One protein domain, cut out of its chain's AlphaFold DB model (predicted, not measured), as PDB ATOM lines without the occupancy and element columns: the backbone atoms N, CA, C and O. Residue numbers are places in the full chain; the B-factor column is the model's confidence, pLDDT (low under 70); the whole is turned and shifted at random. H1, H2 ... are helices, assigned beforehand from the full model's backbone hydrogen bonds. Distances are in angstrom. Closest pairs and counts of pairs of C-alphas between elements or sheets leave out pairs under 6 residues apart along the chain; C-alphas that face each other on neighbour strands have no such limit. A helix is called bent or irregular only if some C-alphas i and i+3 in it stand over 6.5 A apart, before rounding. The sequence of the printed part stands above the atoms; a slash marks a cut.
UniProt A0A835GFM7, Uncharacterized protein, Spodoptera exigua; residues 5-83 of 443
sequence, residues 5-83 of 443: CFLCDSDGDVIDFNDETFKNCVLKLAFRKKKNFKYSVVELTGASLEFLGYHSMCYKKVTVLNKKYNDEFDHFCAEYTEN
ATOM      1  N   CYS A   5      71.026 100.989  87.124       88.69
ATOM      2  CA  CYS A   5      71.780  99.993  86.373       88.69
ATOM      3  C   CYS A   5      71.359  99.966  84.894       88.69
ATOM      4  O   CYS A   5      70.238  99.557  84.596       88.69
ATOM      5  N   PHE A   6      72.301 100.251  83.986       85.44
ATOM      6  CA  PHE A   6      72.108 100.394  82.527       85.44
ATOM      7  C   PHE A   6      71.388  99.254  81.772       85.44
ATOM      8  O   PHE A   6      71.081  99.397  80.594       85.44
ATOM      9  N   LEU A   7      71.197  98.093  82.406       87.50
ATOM     10  CA  LEU A   7      70.634  96.887  81.790       87.50
ATOM     11  C   LEU A   7      69.275  96.476  82.379       87.50
ATOM     12  O   LEU A   7      68.632  95.568  81.856       87.50
ATOM     13  N   CYS A   8      68.885  97.038  83.524       87.50
ATOM     14  CA  CYS A   8      67.707  96.576  84.268       87.50
ATOM     15  C   CYS A   8      66.938  97.683  85.000       87.50
ATOM     16  O   CYS A   8      66.027  97.358  85.758       87.50
ATOM     17  N   ASP A   9      67.341  98.949  84.834       81.94
ATOM     18  CA  ASP A   9      66.713 100.186  85.342       81.94
ATOM     19  C   ASP A   9      66.359 100.222  86.838       81.94
ATOM     20  O   ASP A   9      65.660 101.120  87.319       81.94
ATOM     21  N   SER A  10      66.893  99.251  87.576       84.12
ATOM     22  CA  SER A  10      66.681  99.033  88.997       84.12
ATOM     23  C   SER A  10      67.713  99.812  89.803       84.12
ATOM     24  O   SER A  10      68.910  99.774  89.494       84.12
ATOM     25  N   ASP A  11      67.232 100.472  90.851       74.31
ATOM     26  CA  ASP A  11      68.035 101.106  91.893       74.31
ATOM     27  C   ASP A  11      68.525 100.033  92.898       74.31
ATOM     28  O   ASP A  11      67.818  99.056  93.157       74.31
ATOM     29  N   GLY A  12      69.735 100.174  93.454       75.50
ATOM     30  CA  GLY A  12      70.349  99.155  94.323       75.50
ATOM     31  C   GLY A  12      71.850  99.368  94.553       75.50
ATOM     32  O   GLY A  12      72.323 100.500  94.464       75.50
ATOM     33  N   ASP A  13      72.599  98.282  94.798       81.62
ATOM     34  CA  ASP A  13      74.075  98.253  94.897       81.62
ATOM     35  C   ASP A  13      74.737  98.470  93.514       81.62
ATOM     36  O   ASP A  13      75.424  97.603  92.959       81.62
ATOM     37  N   VAL A  14      74.459  99.624  92.909       87.12
ATOM     38  CA  VAL A  14      74.927 100.029  91.584       87.12
ATOM     39  C   VAL A  14      76.362 100.543  91.696       87.12
ATOM     40  O   VAL A  14      76.647 101.468  92.449       87.12
ATOM     41  N   ILE A  15      77.265  99.933  90.932       88.25
ATOM     42  CA  ILE A  15      78.685 100.288  90.867       88.25
ATOM     43  C   ILE A  15      78.874 101.340  89.773       88.25
ATOM     44  O   ILE A  15      78.310 101.214  88.682       88.25
ATOM     45  N   ASP A  16      79.678 102.363  90.052       87.56
ATOM     46  CA  ASP A  16      80.065 103.363  89.064       87.56
ATOM     47  C   ASP A  16      80.948 102.776  87.958       87.56
ATOM     48  O   ASP A  16      81.840 101.960  88.198       87.56
ATOM     49  N   PHE A  17      80.718 103.235  86.731       84.88
ATOM     50  CA  PHE A  17      81.641 103.007  85.629       84.88
ATOM     51  C   PHE A  17      82.918 103.834  85.821       84.88
ATOM     52  O   PHE A  17      82.854 105.037  86.060       84.88
ATOM     53  N   ASN A  18      84.068 103.186  85.647       85.94
ATOM     54  CA  ASN A  18      85.334 103.853  85.335       85.94
ATOM     55  C   ASN A  18      85.605 103.760  83.820       85.94
ATOM     56  O   ASN A  18      84.959 102.971  83.128       85.94
ATOM     57  N   ASP A  19      86.570 104.519  83.304       79.81
ATOM     58  CA  ASP A  19      86.814 104.627  81.855       79.81
ATOM     59  C   ASP A  19      87.070 103.269  81.178       79.81
ATOM     60  O   ASP A  19      86.565 103.002  80.085       79.81
ATOM     61  N   GLU A  20      87.799 102.369  81.845       82.75
ATOM     62  CA  GLU A  20      88.105 101.026  81.343       82.75
ATOM     63  C   GLU A  20      86.853 100.133  81.269       82.75
ATOM     64  O   GLU A  20      86.569  99.525  80.232       82.75
ATOM     65  N   THR A  21      86.069 100.068  82.351       85.19
ATOM     66  CA  THR A  21      84.831  99.270  82.400       85.19
ATOM     67  C   THR A  21      83.759  99.838  81.478       85.19
ATOM     68  O   THR A  21      83.053  99.066  80.825       85.19
ATOM     69  N   PHE A  22      83.670 101.164  81.352       86.38
ATOM     70  CA  PHE A  22      82.779 101.825  80.405       86.38
ATOM     71  C   PHE A  22      83.153 101.477  78.964       86.38
ATOM     72  O   PHE A  22      82.328 100.925  78.234       86.38
ATOM     73  N   LYS A  23      84.417 101.702  78.574       85.75
ATOM     74  CA  LYS A  23      84.926 101.406  77.227       85.75
ATOM     75  C   LYS A  23      84.731  99.935  76.858       85.75
ATOM     76  O   LYS A  23      84.246  99.639  75.767       85.75
ATOM     77  N   ASN A  24      85.029  99.010  77.773       87.88
ATOM     78  CA  ASN A  24      84.793  97.578  77.574       87.88
ATOM     79  C   ASN A  24      83.296  97.272  77.371       87.88
ATOM     80  O   ASN A  24      82.932  96.553  76.442       87.88
ATOM     81  N   CYS A  25      82.408  97.858  78.182       88.06
ATOM     82  CA  CYS A  25      80.966  97.658  78.047       88.06
ATOM     83  C   CYS A  25      80.429  98.184  76.703       88.06
ATOM     84  O   CYS A  25      79.727  97.453  76.003       88.06
ATOM     85  N   VAL A  26      80.830  99.395  76.295       87.75
ATOM     86  CA  VAL A  26      80.465 100.011  75.006       87.75
ATOM     87  C   VAL A  26      80.933  99.149  73.829       87.75
ATOM     88  O   VAL A  26      80.119  98.785  72.980       87.75
ATOM     89  N   LEU A  27      82.206  98.734  73.801       88.19
ATOM     90  CA  LEU A  27      82.746  97.861  72.746       88.19
ATOM     91  C   LEU A  27      82.000  96.518  72.674       88.19
ATOM     92  O   LEU A  27      81.669  96.032  71.590       88.19
ATOM     93  N   LYS A  28      81.683  95.916  73.827       89.38
ATOM     94  CA  LYS A  28      80.955  94.640  73.905       89.38
ATOM     95  C   LYS A  28      79.477  94.752  73.517       89.38
ATOM     96  O   LYS A  28      78.917  93.745  73.072       89.38
ATOM     97  N   LEU A  29      78.853  95.923  73.661       88.19
ATOM     98  CA  LEU A  29      77.513  96.224  73.140       88.19
ATOM     99  C   LEU A  29      77.547  96.472  71.627       88.19
ATOM    100  O   LEU A  29      76.775  95.854  70.897       88.19
ATOM    101  N   ALA A  30      78.499  97.268  71.134       86.62
ATOM    102  CA  ALA A  30      78.677  97.520  69.704       86.62
ATOM    103  C   ALA A  30      78.950  96.221  68.915       86.62
ATOM    104  O   ALA A  30      78.326  95.976  67.880       86.62
ATOM    105  N   PHE A  31      79.785  95.321  69.448       87.94
ATOM    106  CA  PHE A  31      80.008  93.995  68.858       87.94
ATOM    107  C   PHE A  31      78.740  93.123  68.863       87.94
ATOM    108  O   PHE A  31      78.420  92.478  67.863       87.94
ATOM    109  N   ARG A  32      77.964  93.135  69.962       87.81
ATOM    110  CA  ARG A  32      76.662  92.445  70.031       87.81
ATOM    111  C   ARG A  32      75.671  92.991  69.009       87.81
ATOM    112  O   ARG A  32      74.934  92.199  68.432       87.81
ATOM    113  N   LYS A  33      75.679  94.302  68.752       87.81
ATOM    114  CA  LYS A  33      74.878  94.945  67.702       87.81
ATOM    115  C   LYS A  33      75.318  94.481  66.306       87.81
ATOM    116  O   LYS A  33      74.475  93.990  65.565       87.81
ATOM    117  N   LYS A  34      76.628  94.478  65.994       88.38
ATOM    118  CA  LYS A  34      77.197  93.942  64.727       88.38
ATOM    119  C   LYS A  34      76.825  92.467  64.479       88.38
ATOM    120  O   LYS A  34      76.700  92.059  63.329       88.38
ATOM    121  N   LYS A  35      76.641  91.668  65.538       87.25
ATOM    122  CA  LYS A  35      76.326  90.223  65.473       87.25
ATOM    123  C   LYS A  35      74.863  89.857  65.789       87.25
ATOM    124  O   LYS A  35      74.552  88.672  65.847       87.25
ATOM    125  N   ASN A  36      73.970  90.831  65.993       84.94
ATOM    126  CA  ASN A  36      72.569  90.621  66.409       84.94
ATOM    127  C   ASN A  36      72.391  89.723  67.656       84.94
ATOM    128  O   ASN A  36      71.435  88.959  67.775       84.94
ATOM    129  N   PHE A  37      73.313  89.815  68.614       85.25
ATOM    130  CA  PHE A  37      73.248  89.074  69.875       85.25
ATOM    131  C   PHE A  37      72.319  89.740  70.900       85.25
ATOM    132  O   PHE A  37      71.978  90.918  70.801       85.25
ATOM    133  N   LYS A  38      71.948  88.996  71.952       81.69
ATOM    134  CA  LYS A  38      71.146  89.516  73.071       81.69
ATOM    135  C   LYS A  38      71.761  90.805  73.640       81.69
ATOM    136  O   LYS A  38      72.968  90.857  73.878       81.69
ATOM    137  N   TYR A  39      70.904  91.798  73.892       84.88
ATOM    138  CA  TYR A  39      71.242  93.177  74.279       84.88
ATOM    139  C   TYR A  39      71.833  94.064  73.157       84.88
ATOM    140  O   TYR A  39      72.360  95.129  73.452       84.88
ATOM    141  N   SER A  40      71.693  93.689  71.878       81.00
ATOM    142  CA  SER A  40      72.057  94.511  70.701       81.00
ATOM    143  C   SER A  40      71.382  95.889  70.620       81.00
ATOM    144  O   SER A  40      71.885  96.770  69.929       81.00
ATOM    145  N   VAL A  41      70.246  96.063  71.304       78.88
ATOM    146  CA  VAL A  41      69.457  97.308  71.366       78.88
ATOM    147  C   VAL A  41      69.851  98.238  72.519       78.88
ATOM    148  O   VAL A  41      69.279  99.313  72.650       78.88
ATOM    149  N   VAL A  42      70.782  97.825  73.386       82.94
ATOM    150  CA  VAL A  42      71.233  98.637  74.524       82.94
ATOM    151  C   VAL A  42      72.390  99.518  74.069       82.94
ATOM    152  O   VAL A  42      73.432  99.011  73.651       82.94
ATOM    153  N   GLU A  43      72.214 100.833  74.168       76.25
ATOM    154  CA  GLU A  43      73.221 101.827  73.795       76.25
ATOM    155  C   GLU A  43      73.703 102.588  75.034       76.25
ATOM    156  O   GLU A  43      72.907 103.032  75.857       76.25
ATOM    157  N   LEU A  44      75.024 102.720  75.166       81.50
ATOM    158  CA  LEU A  44      75.688 103.500  76.208       81.50
ATOM    159  C   LEU A  44      76.480 104.622  75.534       81.50
ATOM    160  O   LEU A  44      77.352 104.356  74.708       81.50
ATOM    161  N   THR A  45      76.184 105.867  75.896       74.69
ATOM    162  CA  THR A  45      76.861 107.072  75.387       74.69
ATOM    163  C   THR A  45      77.598 107.781  76.522       74.69
ATOM    164  O   THR A  45      77.275 107.558  77.686       74.69
ATOM    165  N   GLY A  46      78.573 108.648  76.227       67.25
ATOM    166  CA  GLY A  46      79.356 109.336  77.272       67.25
ATOM    167  C   GLY A  46      78.494 110.098  78.291       67.25
ATOM    168  O   GLY A  46      78.752 110.029  79.489       67.25
ATOM    169  N   ALA A  47      77.391 110.706  77.838       67.19
ATOM    170  CA  ALA A  47      76.407 111.367  78.701       67.19
ATOM    171  C   ALA A  47      75.757 110.425  79.739       67.19
ATOM    172  O   ALA A  47      75.302 110.874  80.784       67.19
ATOM    173  N   SER A  48      75.737 109.111  79.485       73.00
ATOM    174  CA  SER A  48      75.148 108.113  80.388       73.00
ATOM    175  C   SER A  48      75.924 107.924  81.697       73.00
ATOM    176  O   SER A  48      75.360 107.401  82.655       73.00
ATOM    177  N   LEU A  49      77.193 108.345  81.773       72.56
ATOM    178  CA  LEU A  49      78.043 108.179  82.962       72.56
ATOM    179  C   LEU A  49      77.539 108.953  84.194       72.56
ATOM    180  O   LEU A  49      77.784 108.539  85.331       72.56
ATOM    181  N   GLU A  50      76.815 110.054  83.987       73.94
ATOM    182  CA  GLU A  50      76.298 110.894  85.075       73.94
ATOM    183  C   GLU A  50      75.136 110.236  85.835       73.94
ATOM    184  O   GLU A  50      74.991 110.436  87.042       73.94
ATOM    185  N   PHE A  51      74.324 109.419  85.151       81.19
ATOM    186  CA  PHE A  51      73.075 108.865  85.690       81.19
ATOM    187  C   PHE A  51      72.977 107.328  85.667       81.19
ATOM    188  O   PHE A  51      72.111 106.775  86.352       81.19
ATOM    189  N   LEU A  52      73.867 106.623  84.957       82.38
ATOM    190  CA  LEU A  52      73.929 105.159  84.935       82.38
ATOM    191  C   LEU A  52      75.200 104.606  85.591       82.38
ATOM    192  O   LEU A  52      76.294 105.153  85.476       82.38
ATOM    193  N   GLY A  53      75.037 103.447  86.221       85.25
ATOM    194  CA  GLY A  53      76.108 102.544  86.630       85.25
ATOM    195  C   GLY A  53      75.739 101.099  86.285       85.25
ATOM    196  O   GLY A  53      74.887 100.843  85.426       85.25
ATOM    197  N   TYR A  54      76.336 100.122  86.968       88.25
ATOM    198  CA  TYR A  54      76.059  98.706  86.735       88.25
ATOM    199  C   TYR A  54      75.983  97.858  88.009       88.25
ATOM    200  O   TYR A  54      76.796  97.965  88.919       88.25
ATOM    201  N   HIS A  55      75.063  96.894  88.031       92.00
ATOM    202  CA  HIS A  55      75.197  95.730  88.905       92.00
ATOM    203  C   HIS A  55      76.270  94.790  88.339       92.00
ATOM    204  O   HIS A  55      76.291  94.525  87.132       92.00
ATOM    205  N   SER A  56      77.116  94.211  89.194       86.25
ATOM    206  CA  SER A  56      78.206  93.307  88.776       86.25
ATOM    207  C   SER A  56      77.733  92.124  87.911       86.25
ATOM    208  O   SER A  56      78.439  91.688  86.999       86.25
ATOM    209  N   MET A  57      76.514  91.623  88.146       85.44
ATOM    210  CA  MET A  57      75.885  90.572  87.333       85.44
ATOM    211  C   MET A  57      75.375  91.080  85.978       85.44
ATOM    212  O   MET A  57      75.483  90.369  84.981       85.44
ATOM    213  N   CYS A  58      74.849  92.305  85.914       85.50
ATOM    214  CA  CYS A  58      74.412  92.926  84.663       85.50
ATOM    215  C   CYS A  58      75.605  93.229  83.753       85.50
ATOM    216  O   CYS A  58      75.581  92.874  82.578       85.50
ATOM    217  N   TYR A  59      76.692  93.757  84.319       87.88
ATOM    218  CA  TYR A  59      77.950  93.942  83.601       87.88
ATOM    219  C   TYR A  59      78.460  92.626  83.000       87.88
ATOM    220  O   TYR A  59      78.712  92.566  81.801       87.88
ATOM    221  N   LYS A  60      78.511  91.530  83.776       87.56
ATOM    222  CA  LYS A  60      78.951  90.213  83.266       87.56
ATOM    223  C   LYS A  60      78.076  89.664  82.132       87.56
ATOM    224  O   LYS A  60      78.623  89.110  81.182       87.56
ATOM    225  N   LYS A  61      76.748  89.856  82.171       86.69
ATOM    226  CA  LYS A  61      75.838  89.481  81.061       86.69
ATOM    227  C   LYS A  61      76.202  90.174  79.735       86.69
ATOM    228  O   LYS A  61      75.919  89.634  78.663       86.69
ATOM    229  N   VAL A  62      76.829  91.349  79.811       86.88
ATOM    230  CA  VAL A  62      77.212  92.185  78.666       86.88
ATOM    231  C   VAL A  62      78.709  92.110  78.342       86.88
ATOM    232  O   VAL A  62      79.069  92.300  77.190       86.88
ATOM    233  N   THR A  63      79.607  91.756  79.262       86.19
ATOM    234  CA  THR A  63      81.052  91.680  78.952       86.19
ATOM    235  C   THR A  63      81.565  90.282  78.622       86.19
ATOM    236  O   THR A  63      82.532  90.157  77.871       86.19
ATOM    237  N   VAL A  64      80.895  89.219  79.079       86.50
ATOM    238  CA  VAL A  64      81.249  87.839  78.707       86.50
ATOM    239  C   VAL A  64      80.862  87.566  77.247       86.50
ATOM    240  O   VAL A  64      79.729  87.827  76.844       86.50
ATOM    241  N   LEU A  65      81.796  87.025  76.459       83.25
ATOM    242  CA  LEU A  65      81.553  86.434  75.138       83.25
ATOM    243  C   LEU A  65      81.907  84.941  75.168       83.25
ATOM    244  O   LEU A  65      82.687  84.493  76.009       83.25
ATOM    245  N   ASN A  66      81.341  84.168  74.238       81.69
ATOM    246  CA  ASN A  66      81.796  82.802  73.986       81.69
ATOM    247  C   ASN A  66      83.199  82.852  73.352       81.69
ATOM    248  O   ASN A  66      83.419  83.652  72.444       81.69
ATOM    249  N   LYS A  67      84.116  81.982  73.799       83.12
ATOM    250  CA  LYS A  67      85.523  81.938  73.358       83.12
ATOM    251  C   LYS A  67      85.699  81.932  71.838       83.12
ATOM    252  O   LYS A  67      86.654  82.528  71.359       83.12
ATOM    253  N   LYS A  68      84.772  81.319  71.088       81.88
ATOM    254  CA  LYS A  68      84.802  81.291  69.612       81.88
ATOM    255  C   LYS A  68      84.721  82.673  68.941       81.88
ATOM    256  O   LYS A  68      85.005  82.771  67.760       81.88
ATOM    257  N   TYR A  69      84.331  83.713  69.681       85.00
ATOM    258  CA  TYR A  69      84.251  85.098  69.206       85.00
ATOM    259  C   TYR A  69      85.298  86.019  69.846       85.00
ATOM    260  O   TYR A  69      85.168  87.233  69.718       85.00
ATOM    261  N   ASN A  70      86.293  85.491  70.569       83.94
ATOM    262  CA  ASN A  70      87.338  86.332  71.159       83.94
ATOM    263  C   ASN A  70      88.201  86.961  70.060       83.94
ATOM    264  O   ASN A  70      88.247  88.180  69.966       83.94
ATOM    265  N   ASP A  71      88.754  86.146  69.163       83.50
ATOM    266  CA  ASP A  71      89.617  86.608  68.070       83.50
ATOM    267  C   ASP A  71      88.873  87.591  67.134       83.50
ATOM    268  O   ASP A  71      89.402  88.634  66.749       83.50
ATOM    269  N   GLU A  72      87.592  87.321  66.841       86.94
ATOM    270  CA  GLU A  72      86.712  88.241  66.100       86.94
ATOM    271  C   GLU A  72      86.435  89.556  66.849       86.94
ATOM    272  O   GLU A  72      86.269  90.607  66.227       86.94
ATOM    273  N   PHE A  73      86.332  89.508  68.181       89.25
ATOM    274  CA  PHE A  73      86.117  90.688  69.014       89.25
ATOM    275  C   PHE A  73      87.384  91.539  69.122       89.25
ATOM    276  O   PHE A  73      87.285  92.764  69.111       89.25
ATOM    277  N   ASP A  74      88.555  90.914  69.202       86.50
ATOM    278  CA  ASP A  74      89.835  91.613  69.283       86.50
ATOM    279  C   ASP A  74      90.140  92.317  67.946       86.50
ATOM    280  O   ASP A  74      90.478  93.503  67.943       86.50
ATOM    281  N   HIS A  75      89.861  91.663  66.808       85.25
ATOM    282  CA  HIS A  75      89.882  92.304  65.483       85.25
ATOM    283  C   HIS A  75      88.871  93.459  65.382       85.25
ATOM    284  O   HIS A  75      89.200  94.545  64.908       85.25
ATOM    285  N   PHE A  76      87.644  93.266  65.881       90.25
ATOM    286  CA  PHE A  76      86.643  94.335  65.937       90.25
ATOM    287  C   PHE A  76      87.092  95.517  66.810       90.25
ATOM    288  O   PHE A  76      86.793  96.656  66.471       90.25
ATOM    289  N   CYS A  77      87.810  95.289  67.913       85.94
ATOM    290  CA  CYS A  77      88.310  96.376  68.757       85.94
ATOM    291  C   CYS A  77      89.386  97.212  68.058       85.94
ATOM    292  O   CYS A  77      89.410  98.431  68.258       85.94
ATOM    293  N   ALA A  78      90.227  96.593  67.222       82.62
ATOM    294  CA  ALA A  78      91.153  97.314  66.354       82.62
ATOM    295  C   ALA A  78      90.382  98.182  65.337       82.62
ATOM    296  O   ALA A  78      90.477  99.409  65.399       82.62
ATOM    297  N   GLU A  79      89.506  97.569  64.524       79.44
ATOM    298  CA  GLU A  79      88.652  98.268  63.540       79.44
ATOM    299  C   GLU A  79      87.859  99.431  64.164       79.44
ATOM    300  O   GLU A  79      87.737 100.512  63.586       79.44
ATOM    301  N   TYR A  80      87.271  99.218  65.343       78.06
ATOM    302  CA  TYR A  80      86.412 100.204  65.998       78.06
ATOM    303  C   TYR A  80      87.217 101.395  66.534       78.06
ATOM    304  O   TYR A  80      86.749 102.532  66.481       78.06
ATOM    305  N   THR A  81      88.443 101.160  67.014       69.62
ATOM    306  CA  THR A  81      89.326 102.233  67.498       69.62
ATOM    307  C   THR A  81      89.825 103.098  66.336       69.62
ATOM    308  O   THR A  81      89.825 104.323  66.448       69.62
ATOM    309  N   GLU A  82      90.155 102.491  65.193       63.34
ATOM    310  CA  GLU A  82      90.557 103.210  63.975       63.34
ATOM    311  C   GLU A  82      89.423 104.089  63.417       63.34
ATOM    312  O   GLU A  82      89.618 105.284  63.186       63.34
ATOM    313  N   ASN A  83      88.206 103.544  63.292       58.94
ATOM    314  CA  ASN A  83      87.048 104.290  62.778       58.94
ATOM    315  C   ASN A  83      86.574 105.419  63.718       58.94
ATOM    316  O   ASN A  83      86.077 106.448  63.250       58.94
TER     317      ASN A  83
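AT A GLANCE: This is residues 5 to 83 of the 443 residues of an uncharacterized protein of Spodoptera exigua (UniProt A0A835GFM7). The longest helix, H4, stands as a post at one end of the domain, about crosswise to H1, the helix in the middle; the shorter H3 packs steeply on H1, and residues 5 to 18, with no named helix, make a wide loop at the end far from H4. The short H2 sits off to one side, near H1 and touching no helix. The printed part has 79 residues with four named helices, in the order H1, H2, H3, H4, and no named strand, and its class is all helix. It is compact, with a radius of gyration of the C-alphas of 12.5 A, and the C-alphas span 35 by 24 by 19 A.

HOW THE PARTS SIT: H4, residues 67 to 83, and H1, residues 19 to 34, only just touch, with 3 pairs of C-alphas within 8 A. The closest C-alphas are those of Phe 31 and Phe 73, 6.9 A apart; H1 touches H4 with residues 27 to 31 alone, and H4 touches H1 with residues 73 to 77 alone. Their lines are about perpendicular, at 75 degrees. H4 is irregular, with C-alphas 68 and 71 7.3 A apart, and has a kink of 27 degrees near residue 75. H1 also touches H3, residues 56 to 63, with its residues 24 to 29 alone; the closest C-alphas are those of Lys 28 and Thr 63, 5.9 A apart. H1 and H3 run the same way at a steep tilt of 49 degrees. H2, residues 46 to 50, is near H1, with the closest C-alphas 8.3 A apart. H2 and H4 are apart, as are H2 and H3, and H3 and H4. In H1 and H3 every O i to N i+4 pair is within hydrogen-bond range; in H4 it is 11 of 13, and in H2 0 of 1, with 1 of 2 O i to N i+3 pairs within range.

IN THESE COORDINATES: H4 measures 24.8 A from first to last C-alpha, from C-alpha 67 at (85.523, 81.938, 73.358) to C-alpha 83 at (87.048, 104.290, 62.778). H1 is 22.4 A long and begins at C-alpha 19, (86.814, 104.627, 81.855). H3 is 10.4 A long. H2 is 8.5 A long and is neither bent nor irregular, but only just: C-alphas 47 and 50 are 6.4 A apart.

THE WHOLE: The two C-alphas farthest apart are those of Gly 12 and Glu 82, at 36.7 A. The printed part has no cut. The link from H1 to H2, 11 residues, is long; those from H2 to H3 and from H3 to H4 are tight. The mean pLDDT of the printed part is 83.1, and residues 46 to 47 and 81 to 83 are under 70.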